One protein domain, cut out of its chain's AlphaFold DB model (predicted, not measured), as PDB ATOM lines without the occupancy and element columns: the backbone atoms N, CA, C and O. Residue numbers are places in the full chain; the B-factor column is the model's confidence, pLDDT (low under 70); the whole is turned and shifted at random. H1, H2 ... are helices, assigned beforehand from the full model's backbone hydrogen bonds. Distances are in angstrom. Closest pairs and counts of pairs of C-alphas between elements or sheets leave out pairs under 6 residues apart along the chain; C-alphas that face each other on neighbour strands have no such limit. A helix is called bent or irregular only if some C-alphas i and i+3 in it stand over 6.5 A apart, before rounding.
ATOM      1  N   ASN A 158     -41.497  35.665 217.349       89.56
ATOM      2  CA  ASN A 158     -41.475  37.106 217.605       89.56
ATOM      3  C   ASN A 158     -40.142  37.547 218.215       89.56
ATOM      4  O   ASN A 158     -39.890  37.252 219.379       89.56
ATOM      5  N   VAL A 159     -39.315  38.260 217.450       92.31
ATOM      6  CA  VAL A 159     -38.044  38.843 217.909       92.31
ATOM      7  C   VAL A 159     -38.284  40.269 218.404       92.31
ATOM      8  O   VAL A 159     -38.960  41.051 217.738       92.31
ATOM      9  N   SER A 160     -37.754  40.594 219.579       94.69
ATOM     10  CA  SER A 160     -37.854  41.927 220.178       94.69
ATOM     11  C   SER A 160     -36.705  42.847 219.754       94.69
ATOM     12  O   SER A 160     -35.605  42.398 219.430       94.69
ATOM     13  N   ASP A 161     -36.945  44.159 219.816       94.00
ATOM     14  CA  ASP A 161     -35.922  45.178 219.539       94.00
ATOM     15  C   ASP A 161     -34.721  45.083 220.493       94.00
ATOM     16  O   ASP A 161     -33.586  45.337 220.090       94.00
ATOM     17  N   GLU A 162     -34.958  44.677 221.742       95.31
ATOM     18  CA  GLU A 162     -33.905  44.451 222.734       95.31
ATOM     19  C   GLU A 162     -32.985  43.296 222.321       95.31
ATOM     20  O   GLU A 162     -31.764  43.412 222.399       95.31
ATOM     21  N   GLU A 163     -33.546  42.196 221.813       94.31
ATOM     22  CA  GLU A 163     -32.759  41.063 221.314       94.31
ATOM     23  C   GLU A 163     -31.913  41.450 220.098       94.31
ATOM     24  O   GLU A 163     -30.751  41.054 220.012       94.31
ATOM     25  N   ILE A 164     -32.464  42.265 219.196       95.56
ATOM     26  CA  ILE A 164     -31.734  42.784 218.034       95.56
ATOM     27  C   ILE A 164     -30.583  43.693 218.480       95.56
ATOM     28  O   ILE A 164     -29.455  43.536 218.010       95.56
ATOM     29  N   SER A 165     -30.840  44.606 219.420       94.31
ATOM     30  CA  SER A 165     -29.813  45.498 219.965       94.31
ATOM     31  C   SER A 165     -28.699  44.714 220.663       94.31
ATOM     32  O   SER A 165     -27.525  44.932 220.368       94.31
ATOM     33  N   ASN A 166     -29.052  43.740 221.505       95.81
ATOM     34  CA  ASN A 166     -28.086  42.884 222.190       95.81
ATOM     35  C   ASN A 166     -27.239  42.066 221.206       95.81
ATOM     36  O   ASN A 166     -26.032  41.923 221.405       95.81
ATOM     37  N   TYR A 167     -27.849  41.551 220.132       95.25
ATOM     38  CA  TYR A 167     -27.118  40.828 219.097       95.25
ATOM     39  C   TYR A 167     -26.147  41.744 218.345       95.25
ATOM     40  O   TYR A 167     -24.986  41.375 218.167       95.25
ATOM     41  N   PHE A 168     -26.577  42.946 217.951       94.19
ATOM     42  CA  PHE A 168     -25.709  43.922 217.290       94.19
ATOM     43  C   PHE A 168     -24.512  44.304 218.168       94.19
ATOM     44  O   PHE A 168     -23.369  44.228 217.722       94.19
ATOM     45  N   GLU A 169     -24.761  44.645 219.434       92.12
ATOM     46  CA  GLU A 169     -23.730  45.022 220.407       92.12
ATOM     47  C   GLU A 169     -22.734  43.885 220.666       92.12
ATOM     48  O   GLU A 169     -21.520  44.101 220.638       92.12
ATOM     49  N   GLY A 170     -23.233  42.658 220.848       92.94
ATOM     50  CA  GLY A 170     -22.402  41.472 221.063       92.94
ATOM     51  C   GLY A 170     -21.558  41.075 219.848       92.94
ATOM     52  O   GLY A 170     -20.527  40.420 220.006       92.94
ATOM     53  N   ASN A 171     -21.955  41.502 218.646       93.56
ATOM     54  CA  ASN A 171     -21.317  41.136 217.382       93.56
ATOM     55  C   ASN A 171     -20.761  42.340 216.604       93.56
ATOM     56  O   ASN A 171     -20.484  42.216 215.412       93.56
ATOM     57  N   LYS A 172     -20.521  43.489 217.256       86.75
ATOM     58  CA  LYS A 172     -20.025  44.731 216.616       86.75
ATOM     59  C   LYS A 172     -18.832  44.545 215.678       86.75
ATOM     60  O   LYS A 172     -18.717  45.230 214.666       86.75
ATOM     61  N   ASN A 173     -17.958  43.590 215.988       89.75
ATOM     62  CA  ASN A 173     -16.785  43.274 215.174       89.75
ATOM     63  C   ASN A 173     -17.136  42.800 213.748       89.75
ATOM     64  O   ASN A 173     -16.287  42.907 212.867       89.75
ATOM     65  N   LEU A 174     -18.353  42.292 213.518       88.69
ATOM     66  CA  LEU A 174     -18.830  41.823 212.212       88.69
ATOM     67  C   LEU A 174     -19.281  42.964 211.289       88.69
ATOM     68  O   LEU A 174     -19.275  42.793 210.074       88.69
ATOM     69  N   TYR A 175     -19.643  44.123 211.850       87.50
ATOM     70  CA  TYR A 175     -20.298  45.212 211.112       87.50
ATOM     71  C   TYR A 175     -19.362  46.386 210.787       87.50
ATOM     72  O   TYR A 175     -19.654  47.200 209.916       87.50
ATOM     73  N   GLY A 176     -18.198  46.452 211.439       85.25
ATOM     74  CA  GLY A 176     -17.224  47.530 211.262       85.25
ATOM     75  C   GLY A 176     -17.416  48.684 212.250       85.25
ATOM     76  O   GLY A 176     -18.416  48.778 212.955       85.25
ATOM     77  N   LYS A 177     -16.408  49.563 212.341       80.06
ATOM     78  CA  LYS A 177     -16.326  50.591 213.399       80.06
ATOM     79  C   LYS A 177     -17.425  51.656 213.348       80.06
ATOM     80  O   LYS A 177     -17.777  52.171 214.403       80.06
ATOM     81  N   ASP A 178     -17.947  51.957 212.163       86.62
ATOM     82  CA  ASP A 178     -18.925  53.032 211.942       86.62
ATOM     83  C   ASP A 178     -20.353  52.506 211.702       86.62
ATOM     84  O   ASP A 178     -21.238  53.264 211.302       86.62
ATOM     85  N   ALA A 179     -20.584  51.209 211.929       88.56
ATOM     86  CA  ALA A 179     -21.889  50.583 211.760       88.56
ATOM     87  C   ALA A 179     -22.922  51.132 212.750       88.56
ATOM     88  O   ALA A 179     -22.645  51.267 213.946       88.56
ATOM     89  N   LYS A 180     -24.141  51.378 212.263       91.88
ATOM     90  CA  LYS A 180     -25.294  51.751 213.089       91.88
ATOM     91  C   LYS A 180     -26.297  50.614 213.123       91.88
ATOM     92  O   LYS A 180     -26.502  49.940 212.121       91.88
ATOM     93  N   LEU A 181     -26.945  50.427 214.269       90.31
ATOM     94  CA  LEU A 181     -27.921  49.357 214.445       90.31
ATOM     95  C   LEU A 181     -29.058  49.457 213.419       90.31
ATOM     96  O   LEU A 181     -29.511  48.440 212.907       90.31
ATOM     97  N   GLU A 182     -29.497  50.673 213.101       92.31
ATOM     98  CA  GLU A 182     -30.584  50.936 212.160       92.31
ATOM     99  C   GLU A 182     -30.315  50.356 210.768       92.31
ATOM    100  O   GLU A 182     -31.252  49.882 210.130       92.31
ATOM    101  N   ASP A 183     -29.051  50.332 210.335       92.12
ATOM    102  CA  ASP A 183     -28.655  49.825 209.017       92.12
ATOM    103  C   ASP A 183     -28.763  48.290 208.933       92.12
ATOM    104  O   ASP A 183     -28.944  47.741 207.850       92.12
ATOM    105  N   PHE A 184     -28.691  47.597 210.078       93.19
ATOM    106  CA  PHE A 184     -28.669  46.129 210.165       93.19
ATOM    107  C   PHE A 184     -29.873  45.536 210.906       93.19
ATOM    108  O   PHE A 184     -29.984  44.316 211.026       93.19
ATOM    109  N   LYS A 185     -30.787  46.368 211.419       93.69
ATOM    110  CA  LYS A 185     -31.897  45.931 212.281       93.69
ATOM    111  C   LYS A 185     -32.774  44.869 211.611       93.69
ATOM    112  O   LYS A 185     -33.149  43.901 212.269       93.69
ATOM    113  N   GLU A 186     -33.096  45.046 210.328       93.50
ATOM    114  CA  GLU A 186     -33.915  44.097 209.561       93.50
ATOM    115  C   GLU A 186     -33.183  42.765 209.347       93.50
ATOM    116  O   GLU A 186     -33.724  41.715 209.685       93.50
ATOM    117  N   GLU A 187     -31.927  42.807 208.893       93.19
ATOM    118  CA  GLU A 187     -31.104  41.613 208.660       93.19
ATOM    119  C   GLU A 187     -30.893  40.801 209.946       93.19
ATOM    120  O   GLU A 187     -31.078  39.583 209.957       93.19
ATOM    121  N   ILE A 188     -30.568  41.474 211.055       95.31
ATOM    122  CA  ILE A 188     -30.410  40.835 212.366       95.31
ATOM    123  C   ILE A 188     -31.740  40.246 212.837       95.31
ATOM    124  O   ILE A 188     -31.775  39.118 213.328       95.31
ATOM    125  N   GLY A 189     -32.839  40.988 212.683       95.19
ATOM    126  CA  GLY A 189     -34.175  40.510 213.024       95.19
ATOM    127  C   GLY A 189     -34.537  39.233 212.266       95.19
ATOM    128  O   GLY A 189     -34.978  38.256 212.878       95.19
ATOM    129  N   ASP A 190     -34.290  39.207 210.958       93.25
ATOM    130  CA  ASP A 190     -34.520  38.036 210.116       93.25
ATOM    131  C   ASP A 190     -33.608  36.870 210.495       93.25
ATOM    132  O   ASP A 190     -34.091  35.743 210.633       93.25
ATOM    133  N   GLN A 191     -32.322  37.117 210.751       93.75
ATOM    134  CA  GLN A 191     -31.396  36.080 211.197       93.75
ATOM    135  C   GLN A 191     -31.864  35.445 212.514       93.75
ATOM    136  O   GLN A 191     -32.016  34.223 212.595       93.75
ATOM    137  N   LEU A 192     -32.164  36.260 213.531       95.31
ATOM    138  CA  LEU A 192     -32.647  35.785 214.829       95.31
ATOM    139  C   LEU A 192     -33.958  35.005 214.692       95.31
ATOM    140  O   LEU A 192     -34.168  33.994 215.369       95.31
ATOM    141  N   LYS A 193     -34.836  35.436 213.783       94.38
ATOM    142  CA  LYS A 193     -36.082  34.735 213.481       94.38
ATOM    143  C   LYS A 193     -35.824  33.366 212.853       94.38
ATOM    144  O   LYS A 193     -36.473  32.399 213.252       94.38
ATOM    145  N   GLN A 194     -34.885  33.258 211.913       92.62
ATOM    146  CA  GLN A 194     -34.503  31.983 211.293       92.62
ATOM    147  C   GLN A 194     -33.852  31.030 212.301       92.62
ATOM    148  O   GLN A 194     -34.199  29.848 212.357       92.62
ATOM    149  N   GLU A 195     -32.960  31.536 213.153       93.56
ATOM    150  CA  GLU A 195     -32.339  30.750 214.222       93.56
ATOM    151  C   GLU A 195     -33.385  30.212 215.201       93.56
ATOM    152  O   GLU A 195     -33.387  29.022 215.546       93.56
ATOM    153  N   ARG A 196     -34.326  31.072 215.602       94.81
ATOM    154  CA  ARG A 196     -35.427  30.698 216.487       94.81
ATOM    155  C   ARG A 196     -36.369  29.700 215.835       94.81
ATOM    156  O   ARG A 196     -36.744  28.727 216.486       94.81
ATOM    157  N   LEU A 197     -36.697  29.888 214.559       94.81
ATOM    158  CA  LEU A 197     -37.489  28.938 213.785       94.81
ATOM    159  C   LEU A 197     -36.828  27.563 213.778       94.81
ATOM    160  O   LEU A 197     -37.480  26.575 214.103       94.81
ATOM    161  N   ALA A 198     -35.529  27.490 213.486       94.12
ATOM    162  CA  ALA A 198     -34.794  26.233 213.489       94.12
ATOM    163  C   ALA A 198     -34.781  25.572 214.882       94.12
ATOM    164  O   ALA A 198     -34.942  24.354 214.995       94.12
ATOM    165  N   ALA A 199     -34.606  26.356 215.950       95.62
ATOM    166  CA  ALA A 199     -34.613  25.853 217.323       95.62
ATOM    167  C   ALA A 199     -35.992  25.335 217.755       95.62
ATOM    168  O   ALA A 199     -36.096  24.227 218.291       95.62
ATOM    169  N   GLU A 200     -37.050  26.101 217.500       96.38
ATOM    170  CA  GLU A 200     -38.418  25.720 217.846       96.38
ATOM    171  C   GLU A 200     -38.930  24.574 216.977       96.38
ATOM    172  O   GLU A 200     -39.604  23.687 217.496       96.38
ATOM    173  N   PHE A 201     -38.540  24.515 215.701       95.88
ATOM    174  CA  PHE A 201     -38.833  23.385 214.826       95.88
ATOM    175  C   PHE A 201     -38.242  22.081 215.365       95.88
ATOM    176  O   PHE A 201     -38.964  21.088 215.464       95.88
ATOM    177  N   ARG A 202     -36.962  22.076 215.774       95.19
ATOM    178  CA  ARG A 202     -36.324  20.880 216.358       95.19
ATOM    179  C   ARG A 202     -37.094  20.372 217.576       95.19
ATOM    180  O   ARG A 202     -37.474  19.204 217.607       95.19
ATOM    181  N   LYS A 203     -37.387  21.256 218.537       96.38
ATOM    182  CA  LYS A 203     -38.160  20.904 219.742       96.38
ATOM    183  C   LYS A 203     -39.557  20.392 219.387       96.38
ATOM    184  O   LYS A 203     -39.994  19.363 219.892       96.38
ATOM    185  N   TRP A 204     -40.250  21.096 218.497       96.19
ATOM    186  CA  TRP A 204     -41.613  20.764 218.099       96.19
ATOM    187  C   TRP A 204     -41.701  19.402 217.404       96.19
ATOM    188  O   TRP A 204     -42.565  18.599 217.756       96.19
ATOM    189  N   ILE A 205     -40.786  19.090 216.481       96.56
ATOM    190  CA  ILE A 205     -40.745  17.778 215.826       96.56
ATOM    191  C   ILE A 205     -40.402  16.662 216.809       96.56
ATOM    192  O   ILE A 205     -41.013  15.595 216.736       96.56
ATOM    193  N   GLU A 206     -39.472  16.877 217.739       96.25
ATOM    194  CA  GLU A 206     -39.191  15.891 218.788       96.25
ATOM    195  C   GLU A 206     -40.431  15.596 219.636       96.25
ATOM    196  O   GLU A 206     -40.748  14.432 219.892       96.25
ATOM    197  N   ASP A 207     -41.166  16.635 220.031       96.62
ATOM    198  CA  ASP A 207     -42.399  16.489 220.797       96.62
ATOM    199  C   ASP A 207     -43.491  15.778 219.995       96.62
ATOM    200  O   ASP A 207     -44.177  14.904 220.533       96.62
ATOM    201  N   LEU A 208     -43.643  16.099 218.706       96.62
ATOM    202  CA  LEU A 208     -44.576  15.397 217.825       96.62
ATOM    203  C   LEU A 208     -44.210  13.922 217.681       96.62
ATOM    204  O   LEU A 208     -45.094  13.072 217.799       96.62
ATOM    205  N   LYS A 209     -42.929  13.598 217.473       95.50
ATOM    206  CA  LYS A 209     -42.455  12.208 217.396       95.50
ATOM    207  C   LYS A 209     -42.741  11.452 218.698       95.50
ATOM    208  O   LYS A 209     -43.282  10.354 218.633       95.50
ATOM    209  N   LYS A 210     -42.474  12.046 219.869       96.44
ATOM    210  CA  LYS A 210     -42.753  11.441 221.192       96.44
ATOM    211  C   LYS A 210     -44.244  11.203 221.444       96.44
ATOM    212  O   LYS A 210     -44.613  10.190 222.030       96.44
ATOM    213  N   LYS A 211     -45.103  12.134 221.021       95.81
ATOM    214  CA  LYS A 211     -46.563  12.048 221.205       95.81
ATOM    215  C   LYS A 211     -47.246  11.129 220.191       95.81
ATOM    216  O   LYS A 211     -48.424  10.816 220.351       95.81
ATOM    217  N   SER A 212     -46.534  10.712 219.147       96.00
ATOM    218  CA  SER A 212     -47.102   9.942 218.045       96.00
ATOM    219  C   SER A 212     -46.745   8.467 218.148       96.00
ATOM    220  O   SER A 212     -45.616   8.090 218.448       96.00
ATOM    221  N   LYS A 213     -47.711   7.601 217.836       95.94
ATOM    222  CA  LYS A 213     -47.474   6.160 217.736       95.94
ATOM    223  C   LYS A 213     -46.900   5.832 216.360       95.94
ATOM    224  O   LYS A 213     -47.651   5.653 215.403       95.94
ATOM    225  N   ILE A 214     -45.578   5.737 216.271       94.88
ATOM    226  CA  ILE A 214     -44.882   5.392 215.028       94.88
ATOM    227  C   ILE A 214     -44.536   3.900 215.058       94.88
ATOM    228  O   ILE A 214     -43.846   3.436 215.963       94.88
ATOM    229  N   ILE A 215     -45.046   3.139 214.087       95.50
ATOM    230  CA  ILE A 215     -44.763   1.706 213.932       95.50
ATOM    231  C   ILE A 215     -43.882   1.534 212.700       95.50
ATOM    232  O   ILE A 215     -44.288   1.879 211.590       95.50
ATOM    233  N   TYR A 216     -42.691   0.983 212.903       93.88
ATOM    234  CA  TYR A 216     -41.746   0.689 211.833       93.88
ATOM    235  C   TYR A 216     -41.863  -0.785 211.436       93.88
ATOM    236  O   TYR A 216     -41.794  -1.666 212.288       93.88
ATOM    237  N   PHE A 217     -42.044  -1.044 210.141       94.06
ATOM    238  CA  PHE A 217     -42.072  -2.402 209.577       94.06
ATOM    239  C   PHE A 217     -40.746  -2.805 208.927       94.06
ATOM    240  O   PHE A 217     -40.546  -3.971 208.598       94.06
ATOM    241  N   VAL A 218     -39.855  -1.836 208.719       90.69
ATOM    242  CA  VAL A 218     -38.544  -2.017 208.102       90.69
ATOM    243  C   VAL A 218     -37.529  -1.224 208.916       90.69
ATOM    244  O   VAL A 218     -37.807  -0.098 209.335       90.69
ATOM    245  N   HIS A 219     -36.361  -1.823 209.126       84.88
ATOM    246  CA  HIS A 219     -35.200  -1.178 209.717       84.88
ATOM    247  C   HIS A 219     -34.074  -1.222 208.685       84.88
ATOM    248  O   HIS A 219     -33.704  -2.305 208.231       84.88
ATOM    249  N   TYR A 220     -33.619  -0.037 208.282       84.69
ATOM    250  CA  TYR A 220     -32.540   0.170 207.319       84.69
ATOM    251  C   TYR A 220     -31.187   0.246 208.017       84.69
ATOM    252  O   TYR A 220     -31.134   0.874 209.105       84.69
TER     253      TYR A 220
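Overview. This is residues 158 to 220 of the 220 residues of the protein "PpiC-type peptidyl-prolyl cis-trans isomerase" of Candidatus Woesebacteria bacterium GW2011_GWB1_38_5b (UniProt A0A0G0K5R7). What shape do these atoms make? A short helix, H1, crosses the first part of one long helix, H2, and makes a small head there with the link between them, while the rest of H2 sticks out as a long arm from residue 198 and ends in a tail without a named element, residues 212 to 220. What is it built of? The printed part has 63 residues, with two named helices in the order H1, H2 and no named strand; the class is all helix. The whole is extended, with a radius of gyration of the C-alphas of 18.6 A and spans of 60 by 25 by 16 A.

Along the chain. Where is the first helix? H1 runs from residue 161 to 170, beginning at C-alpha 161 at (-35.922, 45.178, 219.539). Where is the second? H2 runs from residue 181 to 211, 42.3 A from first to last C-alpha, ending at C-alpha 211 at (-46.563, 12.048, 221.205). It is irregular, with C-alphas 183 and 186 7.8 A apart, and has a kink of 32 degrees near residue 188.

Arrangement. Where do the helices meet? H1 and H2 touch, H2 with residues 181 to 192 alone; the closest C-alphas are those of Ile 164 and Gly 189, 6.0 A apart. How do they stand? Their lines are about perpendicular, at 75 degrees, H2's being a rough one. What do the backbones show? In H1 every O i to N i+4 pair is within hydrogen-bond range; in H2, 25 of 27 are.

Size, cuts and confidence. How large is it? The two C-alphas farthest apart, those of Asp 178 and Phe 217, are 60.1 A apart. What stands free? Residues 198 to 220 do, of which 198 to 211 belong to H2; the body without them spans 30 by 15 by 14 A. Is anything cut or uncertain? The printed part has no cut, the link from H1 to H2 is short, and no printed residue is under 70 in pLDDT.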